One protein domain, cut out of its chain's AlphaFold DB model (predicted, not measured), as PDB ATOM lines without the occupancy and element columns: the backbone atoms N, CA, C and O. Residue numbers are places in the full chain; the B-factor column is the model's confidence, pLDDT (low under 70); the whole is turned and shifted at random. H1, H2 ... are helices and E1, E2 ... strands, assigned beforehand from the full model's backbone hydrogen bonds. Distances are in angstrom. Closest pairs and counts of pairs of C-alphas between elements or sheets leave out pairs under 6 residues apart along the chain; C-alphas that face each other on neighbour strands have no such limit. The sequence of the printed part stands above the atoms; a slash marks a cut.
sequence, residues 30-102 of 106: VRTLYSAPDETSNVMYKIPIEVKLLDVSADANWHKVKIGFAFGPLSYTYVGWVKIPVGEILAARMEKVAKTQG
ATOM      1  N   VAL A  30      32.146 105.846 106.412       63.62
ATOM      2  CA  VAL A  30      32.867 104.578 106.604       63.62
ATOM      3  C   VAL A  30      32.295 103.532 105.649       63.62
ATOM      4  O   VAL A  30      31.138 103.164 105.777       63.62
ATOM      5  N   ARG A  31      33.081 103.023 104.694       70.44
ATOM      6  CA  ARG A  31      32.633 101.959 103.763       70.44
ATOM      7  C   ARG A  31      33.060 100.553 104.190       70.44
ATOM      8  O   ARG A  31      32.321  99.588 103.984       70.44
ATOM      9  N   THR A  32      34.228 100.454 104.817       81.00
ATOM     10  CA  THR A  32      34.837  99.199 105.269       81.00
ATOM     11  C   THR A  32      35.360  99.385 106.685       81.00
ATOM     12  O   THR A  32      36.072 100.350 106.956       81.00
ATOM     13  N   LEU A  33      35.010  98.460 107.577       80.44
ATOM     14  CA  LEU A  33      35.502  98.419 108.948       80.44
ATOM     15  C   LEU A  33      36.578  97.340 109.066       80.44
ATOM     16  O   LEU A  33      36.308  96.157 108.840       80.44
ATOM     17  N   TYR A  34      37.780  97.764 109.432       86.50
ATOM     18  CA  TYR A  34      38.942  96.910 109.659       86.50
ATOM     19  C   TYR A  34      39.105  96.610 111.153       86.50
ATOM     20  O   TYR A  34      38.690  97.406 111.996       86.50
ATOM     21  N   SER A  35      39.700  95.466 111.494       88.44
ATOM     22  CA  SER A  35      39.896  95.048 112.891       88.44
ATOM     23  C   SER A  35      40.998  95.806 113.630       88.44
ATOM     24  O   SER A  35      41.062  95.759 114.855       88.44
ATOM     25  N   ALA A  36      41.885  96.467 112.893       90.62
ATOM     26  CA  ALA A  36      42.997  97.258 113.404       90.62
ATOM     27  C   ALA A  36      43.185  98.503 112.511       90.62
ATOM     28  O   ALA A  36      42.630  98.534 111.409       90.62
ATOM     29  N   PRO A  37      43.948  99.530 112.940       87.50
ATOM     30  CA  PRO A  37      44.266 100.704 112.118       87.50
ATOM     31  C   PRO A  37      45.298 100.367 111.021       87.50
ATOM     32  O   PRO A  37      46.380 100.942 110.963       87.50
ATOM     33  N   ASP A  38      44.963  99.386 110.187       86.94
ATOM     34  CA  ASP A  38      45.782  98.816 109.123       86.94
ATOM     35  C   ASP A  38      44.855  98.239 108.037       86.94
ATOM     36  O   ASP A  38      43.983  97.414 108.328       86.94
ATOM     37  N   GLU A  39      45.045  98.663 106.786       83.69
ATOM     38  CA  GLU A  39      44.257  98.220 105.626       83.69
ATOM     39  C   GLU A  39      44.482  96.745 105.264       83.69
ATOM     40  O   GLU A  39      43.660  96.143 104.571       83.69
ATOM     41  N   THR A  40      45.580  96.148 105.736       91.00
ATOM     42  CA  THR A  40      45.874  94.720 105.568       91.00
ATOM     43  C   THR A  40      45.225  93.847 106.641       91.00
ATOM     44  O   THR A  40      45.209  92.621 106.518       91.00
ATOM     45  N   SER A  41      44.664  94.461 107.689       90.19
ATOM     46  CA  SER A  41      43.996  93.731 108.763       90.19
ATOM     47  C   SER A  41      42.644  93.160 108.324       90.19
ATOM     48  O   SER A  41      42.091  93.498 107.274       90.19
ATOM     49  N   ASN A  42      42.093  92.257 109.136       88.81
ATOM     50  CA  ASN A  42      40.851  91.574 108.799       88.81
ATOM     51  C   ASN A  42      39.694  92.567 108.650       88.81
ATOM     52  O   ASN A  42      39.423  93.384 109.531       88.81
ATOM     53  N   VAL A  43      38.961  92.446 107.544       85.75
ATOM     54  CA  VAL A  43      37.718  93.191 107.346       85.75
ATOM     55  C   VAL A  43      36.657  92.608 108.273       85.75
ATOM     56  O   VAL A  43      36.207  91.480 108.081       85.75
ATOM     57  N   MET A  44      36.250  93.384 109.272       80.38
ATOM     58  CA  MET A  44      35.188  93.006 110.202       80.38
ATOM     59  C   MET A  44      33.808  93.184 109.577       80.38
ATOM     60  O   MET A  44      32.902  92.395 109.835       80.38
ATOM     61  N   TYR A  45      33.632  94.232 108.770       69.75
ATOM     62  CA  TYR A  45      32.342  94.550 108.172       69.75
ATOM     63  C   TYR A  45      32.503  95.381 106.896       69.75
ATOM     64  O   TYR A  45      33.348  96.274 106.823       69.75
ATOM     65  N   LYS A  46      31.664  95.112 105.895       76.94
ATOM     66  CA  LYS A  46      31.502  95.958 104.706       76.94
ATOM     67  C   LYS A  46      30.086  96.494 104.720       76.94
ATOM     68  O   LYS A  46      29.158  95.697 104.839       76.94
ATOM     69  N   ILE A  47      29.918  97.808 104.593       73.50
ATOM     70  CA  ILE A  47      28.576  98.386 104.538       73.50
ATOM     71  C   ILE A  47      27.927  97.961 103.216       73.50
ATOM     72  O   ILE A  47      28.457  98.291 102.150       73.50
ATOM     73  N   PRO A  48      26.802  97.224 103.245       72.94
ATOM     74  CA  PRO A  48      26.078  96.894 102.031       72.94
ATOM     75  C   PRO A  48      25.428  98.169 101.484       72.94
ATOM     76  O   PRO A  48      24.566  98.765 102.133       72.94
ATOM     77  N   ILE A  49      25.852  98.587 100.291       78.62
ATOM     78  CA  ILE A  49      25.247  99.695  99.550       78.62
ATOM     79  C   ILE A  49      24.481  99.100  98.369       78.62
ATOM     80  O   ILE A  49      25.074  98.532  97.454       78.62
ATOM     81  N   GLU A  50      23.160  99.243  98.381       81.50
ATOM     82  CA  GLU A  50      22.302  98.919  97.245       81.50
ATOM     83  C   GLU A  50      22.079 100.167  96.395       81.50
ATOM     84  O   GLU A  50      21.619 101.192  96.898       81.50
ATOM     85  N   VAL A  51      22.335 100.070  95.090       83.81
ATOM     86  CA  VAL A  51      22.026 101.135  94.129       83.81
ATOM     87  C   VAL A  51      20.990 100.618  93.140       83.81
ATOM     88  O   VAL A  51      21.220  99.627  92.452       83.81
ATOM     89  N   LYS A  52      19.839 101.291  93.062       88.12
ATOM     90  CA  LYS A  52      18.770 100.983  92.104       88.12
ATOM     91  C   LYS A  52      18.558 102.168  91.179       88.12
ATOM     92  O   LYS A  52      18.300 103.274  91.650       88.12
ATOM     93  N   LEU A  53      18.641 101.934  89.874       92.44
ATOM     94  CA  LEU A  53      18.234 102.915  88.874       92.44
ATOM     95  C   LEU A  53      16.707 103.035  88.893       92.44
ATOM     96  O   LEU A  53      16.006 102.025  88.884       92.44
ATOM     97  N   LEU A  54      16.210 104.263  88.951       93.81
ATOM     98  CA  LEU A  54      14.784 104.574  88.959       93.81
ATOM     99  C   LEU A  54      14.332 105.233  87.662       93.81
ATOM    100  O   LEU A  54      13.217 104.980  87.224       93.81
ATOM    101  N   ASP A  55      15.160 106.115  87.104       95.94
ATOM    102  CA  ASP A  55      14.806 106.921  85.937       95.94
ATOM    103  C   ASP A  55      16.057 107.466  85.239       95.94
ATOM    104  O   ASP A  55      17.154 107.451  85.811       95.94
ATOM    105  N   VAL A  56      15.892 107.969  84.021       95.12
ATOM    106  CA  VAL A  56      16.955 108.545  83.191       95.12
ATOM    107  C   VAL A  56      16.438 109.828  82.536       95.12
ATOM    108  O   VAL A  56      15.305 109.882  82.066       95.12
ATOM    109  N   SER A  57      17.250 110.885  82.512       95.81
ATOM    110  CA  SER A  57      16.899 112.137  81.835       95.81
ATOM    111  C   SER A  57      16.779 111.945  80.323       95.81
ATOM    112  O   SER A  57      17.360 111.030  79.747       95.81
ATOM    113  N   ALA A  58      16.067 112.853  79.653       95.56
ATOM    114  CA  ALA A  58      15.854 112.778  78.206       95.56
ATOM    115  C   ALA A  58      17.162 112.774  77.386       95.56
ATOM    116  O   ALA A  58      17.226 112.152  76.330       95.56
ATOM    117  N   ASP A  59      18.208 113.441  77.879       94.19
ATOM    118  CA  ASP A  59      19.544 113.467  77.270       94.19
ATOM    119  C   ASP A  59      20.438 112.289  77.701       94.19
ATOM    120  O   ASP A  59      21.605 112.233  77.325       94.19
ATOM    121  N   ALA A  60      19.915 111.366  78.515       92.62
ATOM    122  CA  ALA A  60      20.624 110.231  79.097       92.62
ATOM    123  C   ALA A  60      21.900 110.580  79.891       92.62
ATOM    124  O   ALA A  60      22.727 109.706  80.141       92.62
ATOM    125  N   ASN A  61      22.084 111.836  80.310       93.81
ATOM    126  CA  ASN A  61      23.262 112.256  81.078       93.81
ATOM    127  C   ASN A  61      23.031 112.256  82.594       93.81
ATOM    128  O   ASN A  61      23.984 112.337  83.373       93.81
ATOM    129  N   TRP A  62      21.778 112.155  83.032       95.12
ATOM    130  CA  TRP A  62      21.397 112.126  84.435       95.12
ATOM    131  C   TRP A  62      20.570 110.890  84.732       95.12
ATOM    132  O   TRP A  62      19.644 110.540  84.009       95.12
ATOM    133  N   HIS A  63      20.911 110.233  85.830       93.50
ATOM    134  CA  HIS A  63      20.295 108.983  86.237       93.50
ATOM    135  C   HIS A  63      19.725 109.169  87.633       93.50
ATOM    136  O   HIS A  63      20.446 109.521  88.568       93.50
ATOM    137  N   LYS A  64      18.422 108.957  87.784       94.56
ATOM    138  CA  LYS A  64      17.781 108.973  89.090       94.56
ATOM    139  C   LYS A  64      18.059 107.644  89.760       94.56
ATOM    140  O   LYS A  64      17.671 106.599  89.248       94.56
ATOM    141  N   VAL A  65      18.714 107.675  90.907       91.88
ATOM    142  CA  VAL A  65      19.096 106.479  91.650       91.88
ATOM    143  C   VAL A  65      18.511 106.512  93.051       91.88
ATOM    144  O   VAL A  65      18.395 107.563  93.683       91.88
ATOM    145  N   LYS A  66      18.142 105.332  93.539       88.06
ATOM    146  CA  LYS A  66      17.885 105.060  94.946       88.06
ATOM    147  C   LYS A  66      19.114 104.374  95.517       88.06
ATOM    148  O   LYS A  66      19.468 103.293  95.054       88.06
ATOM    149  N   ILE A  67      19.730 104.991  96.513       86.81
ATOM    150  CA  ILE A  67      20.845 104.420  97.260       86.81
ATOM    151  C   ILE A  67      20.314 104.027  98.633       86.81
ATOM    152  O   ILE A  67      19.806 104.873  99.369       86.81
ATOM    153  N   GLY A  68      20.383 102.741  98.954       83.56
ATOM    154  CA  GLY A  68      20.088 102.216 100.279       83.56
ATOM    155  C   GLY A  68      21.373 101.751 100.948       83.56
ATOM    156  O   GLY A  68      22.167 101.064 100.311       83.56
ATOM    157  N   PHE A  69      21.573 102.092 102.217       82.06
ATOM    158  CA  PHE A  69      22.610 101.467 103.035       82.06
ATOM    159  C   PHE A  69      22.047 101.046 104.387       82.06
ATOM    160  O   PHE A  69      21.173 101.707 104.953       82.06
ATOM    161  N   ALA A  70      22.541  99.920 104.888       77.75
ATOM    162  CA  ALA A  70      22.162  99.384 106.186       77.75
ATOM    163  C   ALA A  70      23.400  99.253 107.075       77.75
ATOM    164  O   ALA A  70      24.442  98.773 106.633       77.75
ATOM    165  N   PHE A  71      23.275  99.672 108.331       73.12
ATOM    166  CA  PHE A  71      24.288  99.501 109.362       73.12
ATOM    167  C   PHE A  71      23.612  98.994 110.639       73.12
ATOM    168  O   PHE A  71      22.939  99.744 111.351       73.12
ATOM    169  N   GLY A  72      23.753  97.693 110.910       74.19
ATOM    170  CA  GLY A  72      23.047  97.037 112.013       74.19
ATOM    171  C   GLY A  72      21.518  97.198 111.888       74.19
ATOM    172  O   GLY A  72      20.977  96.885 110.829       74.19
ATOM    173  N   PRO A  73      20.807  97.680 112.931       75.56
ATOM    174  CA  PRO A  73      19.360  97.909 112.878       75.56
ATOM    175  C   PRO A  73      18.964  99.203 112.145       75.56
ATOM    176  O   PRO A  73      17.775  99.462 111.970       75.56
ATOM    177  N   LEU A  74      19.929 100.039 111.745       76.25
ATOM    178  CA  LEU A  74      19.664 101.303 111.064       76.25
ATOM    179  C   LEU A  74      19.691 101.101 109.547       76.25
ATOM    180  O   LEU A  74      20.631 100.532 108.994       76.25
ATOM    181  N   SER A  75      18.666 101.613 108.870       81.25
ATOM    182  CA  SER A  75      18.560 101.633 107.414       81.25
ATOM    183  C   SER A  75      18.345 103.065 106.951       81.25
ATOM    184  O   SER A  75      17.453 103.756 107.441       81.25
ATOM    185  N   TYR A  76      19.151 103.492 105.985       82.88
ATOM    186  CA  TYR A  76      19.028 104.791 105.351       82.88
ATOM    187  C   TYR A  76      18.792 104.612 103.861       82.88
ATOM    188  O   TYR A  76      19.320 103.705 103.217       82.88
ATOM    189  N   THR A  77      17.958 105.479 103.303       87.25
ATOM    190  CA  THR A  77      17.596 105.458 101.892       87.25
ATOM    191  C   THR A  77      17.577 106.878 101.364       87.25
ATOM    192  O   THR A  77      16.886 107.735 101.907       87.25
ATOM    193  N   TYR A  78      18.278 107.094 100.257       89.12
ATOM    194  CA  TYR A  78      18.329 108.364  99.550       89.12
ATOM    195  C   TYR A  78      17.883 108.167  98.109       89.12
ATOM    196  O   TYR A  78      18.219 107.172  97.470       89.12
ATOM    197  N   VAL A  79      17.118 109.124  97.593       92.94
ATOM    198  CA  VAL A  79      16.733 109.184  96.183       92.94
ATOM    199  C   VAL A  79      17.241 110.499  95.623       92.94
ATOM    200  O   VAL A  79      16.949 111.557  96.173       92.94
ATOM    201  N   GLY A  80      17.990 110.433  94.530       93.31
ATOM    202  CA  GLY A  80      18.591 111.610  93.917       93.31
ATOM    203  C   GLY A  80      18.982 111.366  92.470       93.31
ATOM    204  O   GLY A  80      18.748 110.289  91.927       93.31
ATOM    205  N   TRP A  81      19.574 112.381  91.851       95.31
ATOM    206  CA  TRP A  81      20.095 112.315  90.492       95.31
ATOM    207  C   TRP A  81      21.621 112.295  90.521       95.31
ATOM    208  O   TRP A  81      22.236 113.085  91.235       95.31
ATOM    209  N   VAL A  82      22.229 111.415  89.730       92.31
ATOM    210  CA  VAL A  82      23.675 111.360  89.506       92.31
ATOM    211  C   VAL A  82      23.976 111.651  88.040       92.31
ATOM    212  O   VAL A  82      23.291 111.150  87.145       92.31
ATOM    213  N   LYS A  83      24.997 112.474  87.785       93.44
ATOM    214  CA  LYS A  83      25.462 112.754  86.427       93.44
ATOM    215  C   LYS A  83      26.343 111.600  85.949       93.44
ATOM    216  O   LYS A  83      27.406 111.359  86.513       93.44
ATOM    217  N   ILE A  84      25.904 110.913  84.901       89.88
ATOM    218  CA  ILE A  84      26.679 109.906  84.173       89.88
ATOM    219  C   ILE A  84      26.496 110.254  82.692       89.88
ATOM    220  O   ILE A  84      25.398 110.037  82.185       89.88
ATOM    221  N   PRO A  85      27.506 110.829  82.008       89.94
ATOM    222  CA  PRO A  85      27.349 111.469  80.696       89.94
ATOM    223  C   PRO A  85      27.244 110.447  79.546       89.94
ATOM    224  O   PRO A  85      28.035 110.453  78.605       89.94
ATOM    225  N   VAL A  86      26.296 109.512  79.636       88.38
ATOM    226  CA  VAL A  86      26.116 108.436  78.654       88.38
ATOM    227  C   VAL A  86      25.694 109.010  77.304       88.38
ATOM    228  O   VAL A  86      26.256 108.611  76.286       88.38
ATOM    229  N   GLY A  87      24.763 109.968  77.281       85.00
ATOM    230  CA  GLY A  87      24.302 110.611  76.050       85.00
ATOM    231  C   GLY A  87      25.421 111.322  75.294       85.00
ATOM    232  O   GLY A  87      25.591 111.098  74.096       85.00
ATOM    233  N   GLU A  88      26.248 112.102  75.997       89.25
ATOM    234  CA  GLU A  88      27.428 112.764  75.416       89.25
ATOM    235  C   GLU A  88      28.415 111.745  74.817       89.25
ATOM    236  O   GLU A  88      28.880 111.900  73.684       89.25
ATOM    237  N   ILE A  89      28.701 110.661  75.549       89.75
ATOM    238  CA  ILE A  89      29.607 109.598  75.093       89.75
ATOM    239  C   ILE A  89      29.055 108.905  73.840       89.75
ATOM    240  O   ILE A  89      29.817 108.608  72.915       89.75
ATOM    241  N   LEU A  90      27.751 108.626  73.792       89.69
ATOM    242  CA  LEU A  90      27.116 107.985  72.640       89.69
ATOM    243  C   LEU A  90      27.093 108.914  71.422       89.69
ATOM    244  O   LEU A  90      27.462 108.473  70.333       89.69
ATOM    245  N   ALA A  91      26.759 110.192  71.604       91.12
ATOM    246  CA  ALA A  91      26.789 111.189  70.536       91.12
ATOM    247  C   ALA A  91      28.190 111.307  69.911       91.12
ATOM    248  O   ALA A  91      28.337 111.192  68.693       91.12
ATOM    249  N   ALA A  92      29.235 111.416  70.739       91.62
ATOM    250  CA  ALA A  92      30.621 111.480  70.271       91.62
ATOM    251  C   ALA A  92      31.047 110.214  69.502       91.62
ATOM    252  O   ALA A  92      31.775 110.286  68.507       91.62
ATOM    253  N   ARG A  93      30.583 109.032  69.934       90.75
ATOM    254  CA  ARG A  93      30.833 107.771  69.216       90.75
ATOM    255  C   ARG A  93      30.148 107.754  67.853       90.75
ATOM    256  O   ARG A  93      30.793 107.371  66.880       90.75
ATOM    257  N   MET A  94      28.886 108.173  67.769       90.62
ATOM    258  CA  MET A  94      28.147 108.221  66.503       90.62
ATOM    259  C   MET A  94      28.782 109.200  65.514       90.62
ATOM    260  O   MET A  94      28.956 108.856  64.348       90.62
ATOM    261  N   GLU A  95      29.210 110.372  65.983       92.00
ATOM    262  CA  GLU A  95      29.926 111.345  65.154       92.00
ATOM    263  C   GLU A  95      31.234 110.763  64.602       92.00
ATOM    264  O   GLU A  95      31.533 110.896  63.413       92.00
ATOM    265  N   LYS A  96      32.006 110.063  65.441       90.50
ATOM    266  CA  LYS A  96      33.237 109.397  65.008       90.50
ATOM    267  C   LYS A  96      32.963 108.323  63.953       90.50
ATOM    268  O   LYS A  96      33.712 108.227  62.983       90.50
ATOM    269  N   VAL A  97      31.902 107.532  64.118       89.38
ATOM    270  CA  VAL A  97      31.510 106.502  63.144       89.38
ATOM    271  C   VAL A  97      31.096 107.143  61.819       89.38
ATOM    272  O   VAL A  97      31.624 106.749  60.781       89.38
ATOM    273  N   ALA A  98      30.256 108.180  61.849       86.56
ATOM    274  CA  ALA A  98      29.795 108.892  60.657       86.56
ATOM    275  C   ALA A  98      30.946 109.529  59.857       86.56
ATOM    276  O   ALA A  98      30.946 109.491  58.632       86.56
ATOM    277  N   LYS A  99      31.967 110.064  60.538       82.50
ATOM    278  CA  LYS A  99      33.174 110.603  59.884       82.50
ATOM    279  C   LYS A  99      34.085 109.523  59.296       82.50
ATOM    280  O   LYS A  99      34.842 109.810  58.377       82.50
ATOM    281  N   THR A 100      34.046 108.304  59.837       79.44
ATOM    282  CA  THR A 100      34.890 107.187  59.376       79.44
ATOM    283  C   THR A 100      34.244 106.432  58.208       79.44
ATOM    284  O   THR A 100      34.949 105.898  57.360       79.44
ATOM    285  N   GLN A 101      32.911 106.411  58.136       65.12
ATOM    286  CA  GLN A 101      32.126 105.799  57.060       65.12
ATOM    287  C   GLN A 101      31.657 106.857  56.048       65.12
ATOM    288  O   GLN A 101      30.456 107.038  55.870       65.12
ATOM    289  N   GLY A 102      32.593 107.584  55.418       60.78
ATOM    290  CA  GLY A 102      32.276 108.568  54.368       60.78
ATOM    291  C   GLY A 102      31.254 108.035  53.345       60.78
ATOM    292  O   GLY A 102      31.164 106.817  53.176       60.78
TER     293      GLY A 102
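Overview. This is residues 30 to 102 of the 106 residues of an uncharacterized protein of candidate division WOR-1 bacterium RIFCSPHIGHO2_01_FULL_53_15 (UniProt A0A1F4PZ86). A slim, strongly twisted sheet of three long strands, E3, E4 and E5, has the helix H1 following from one end as an arm, with residues 91 to 102 sticking out free. Near the other end, where E3 begins, E2 runs on into E3, and E1 and E2 form a small separate hairpin. The printed part has 73 residues, with five named strands and then one named helix, in the order E1 E2 E3 E4 E5 H1; the class is mixed, helices and strands. It is extended, a rod spanning 61 by 29 by 12 A, with a radius of gyration of the C-alphas of 19.6 A.

Along the chain. E3 is residues 49 to 56, 20.4 A long, from C-alpha 49 at (25.247, 99.695, 99.550). E4 is residues 62 to 71, 28.1 A, and E5 is residues 74 to 83, 27.8 A. H1 is residues 86 to 100, 21.2 A, ending at C-alpha 100 at (34.890, 107.187, 59.376). E1, residues 32 to 34, measures 6.4 A and begins at (34.837, 99.199, 105.269); E2, residues 43 to 46, measures 7.3 A.

Arrangement. E3, E4 and E5 form a meander, each strand the antiparallel neighbour of the one before, with E4 inner. In the hairpin E3 and E4, N 52 and O 66 are 2.8 A apart, within hydrogen-bond range; in the hairpin E4 and E5, N 67 and O 78 are 2.8 A apart. E5 bends by 55 degrees at residue 80. H1 is not on the sheet, and it is only just apart from E4, at 8.3 A. In H1 every O i to N i+4 pair is within hydrogen-bond range. E2 runs on into E3 at 23 degrees. E1 and E2 are antiparallel, with N 33 and O 45 2.8 A apart.

Size, cuts and confidence. The C-alphas farthest apart, of Ala 36 and Gly 102, are 61.1 A apart. The printed part has no cut and no long link. The pLDDT is under 70 at residues 30, 45 and 101 to 102.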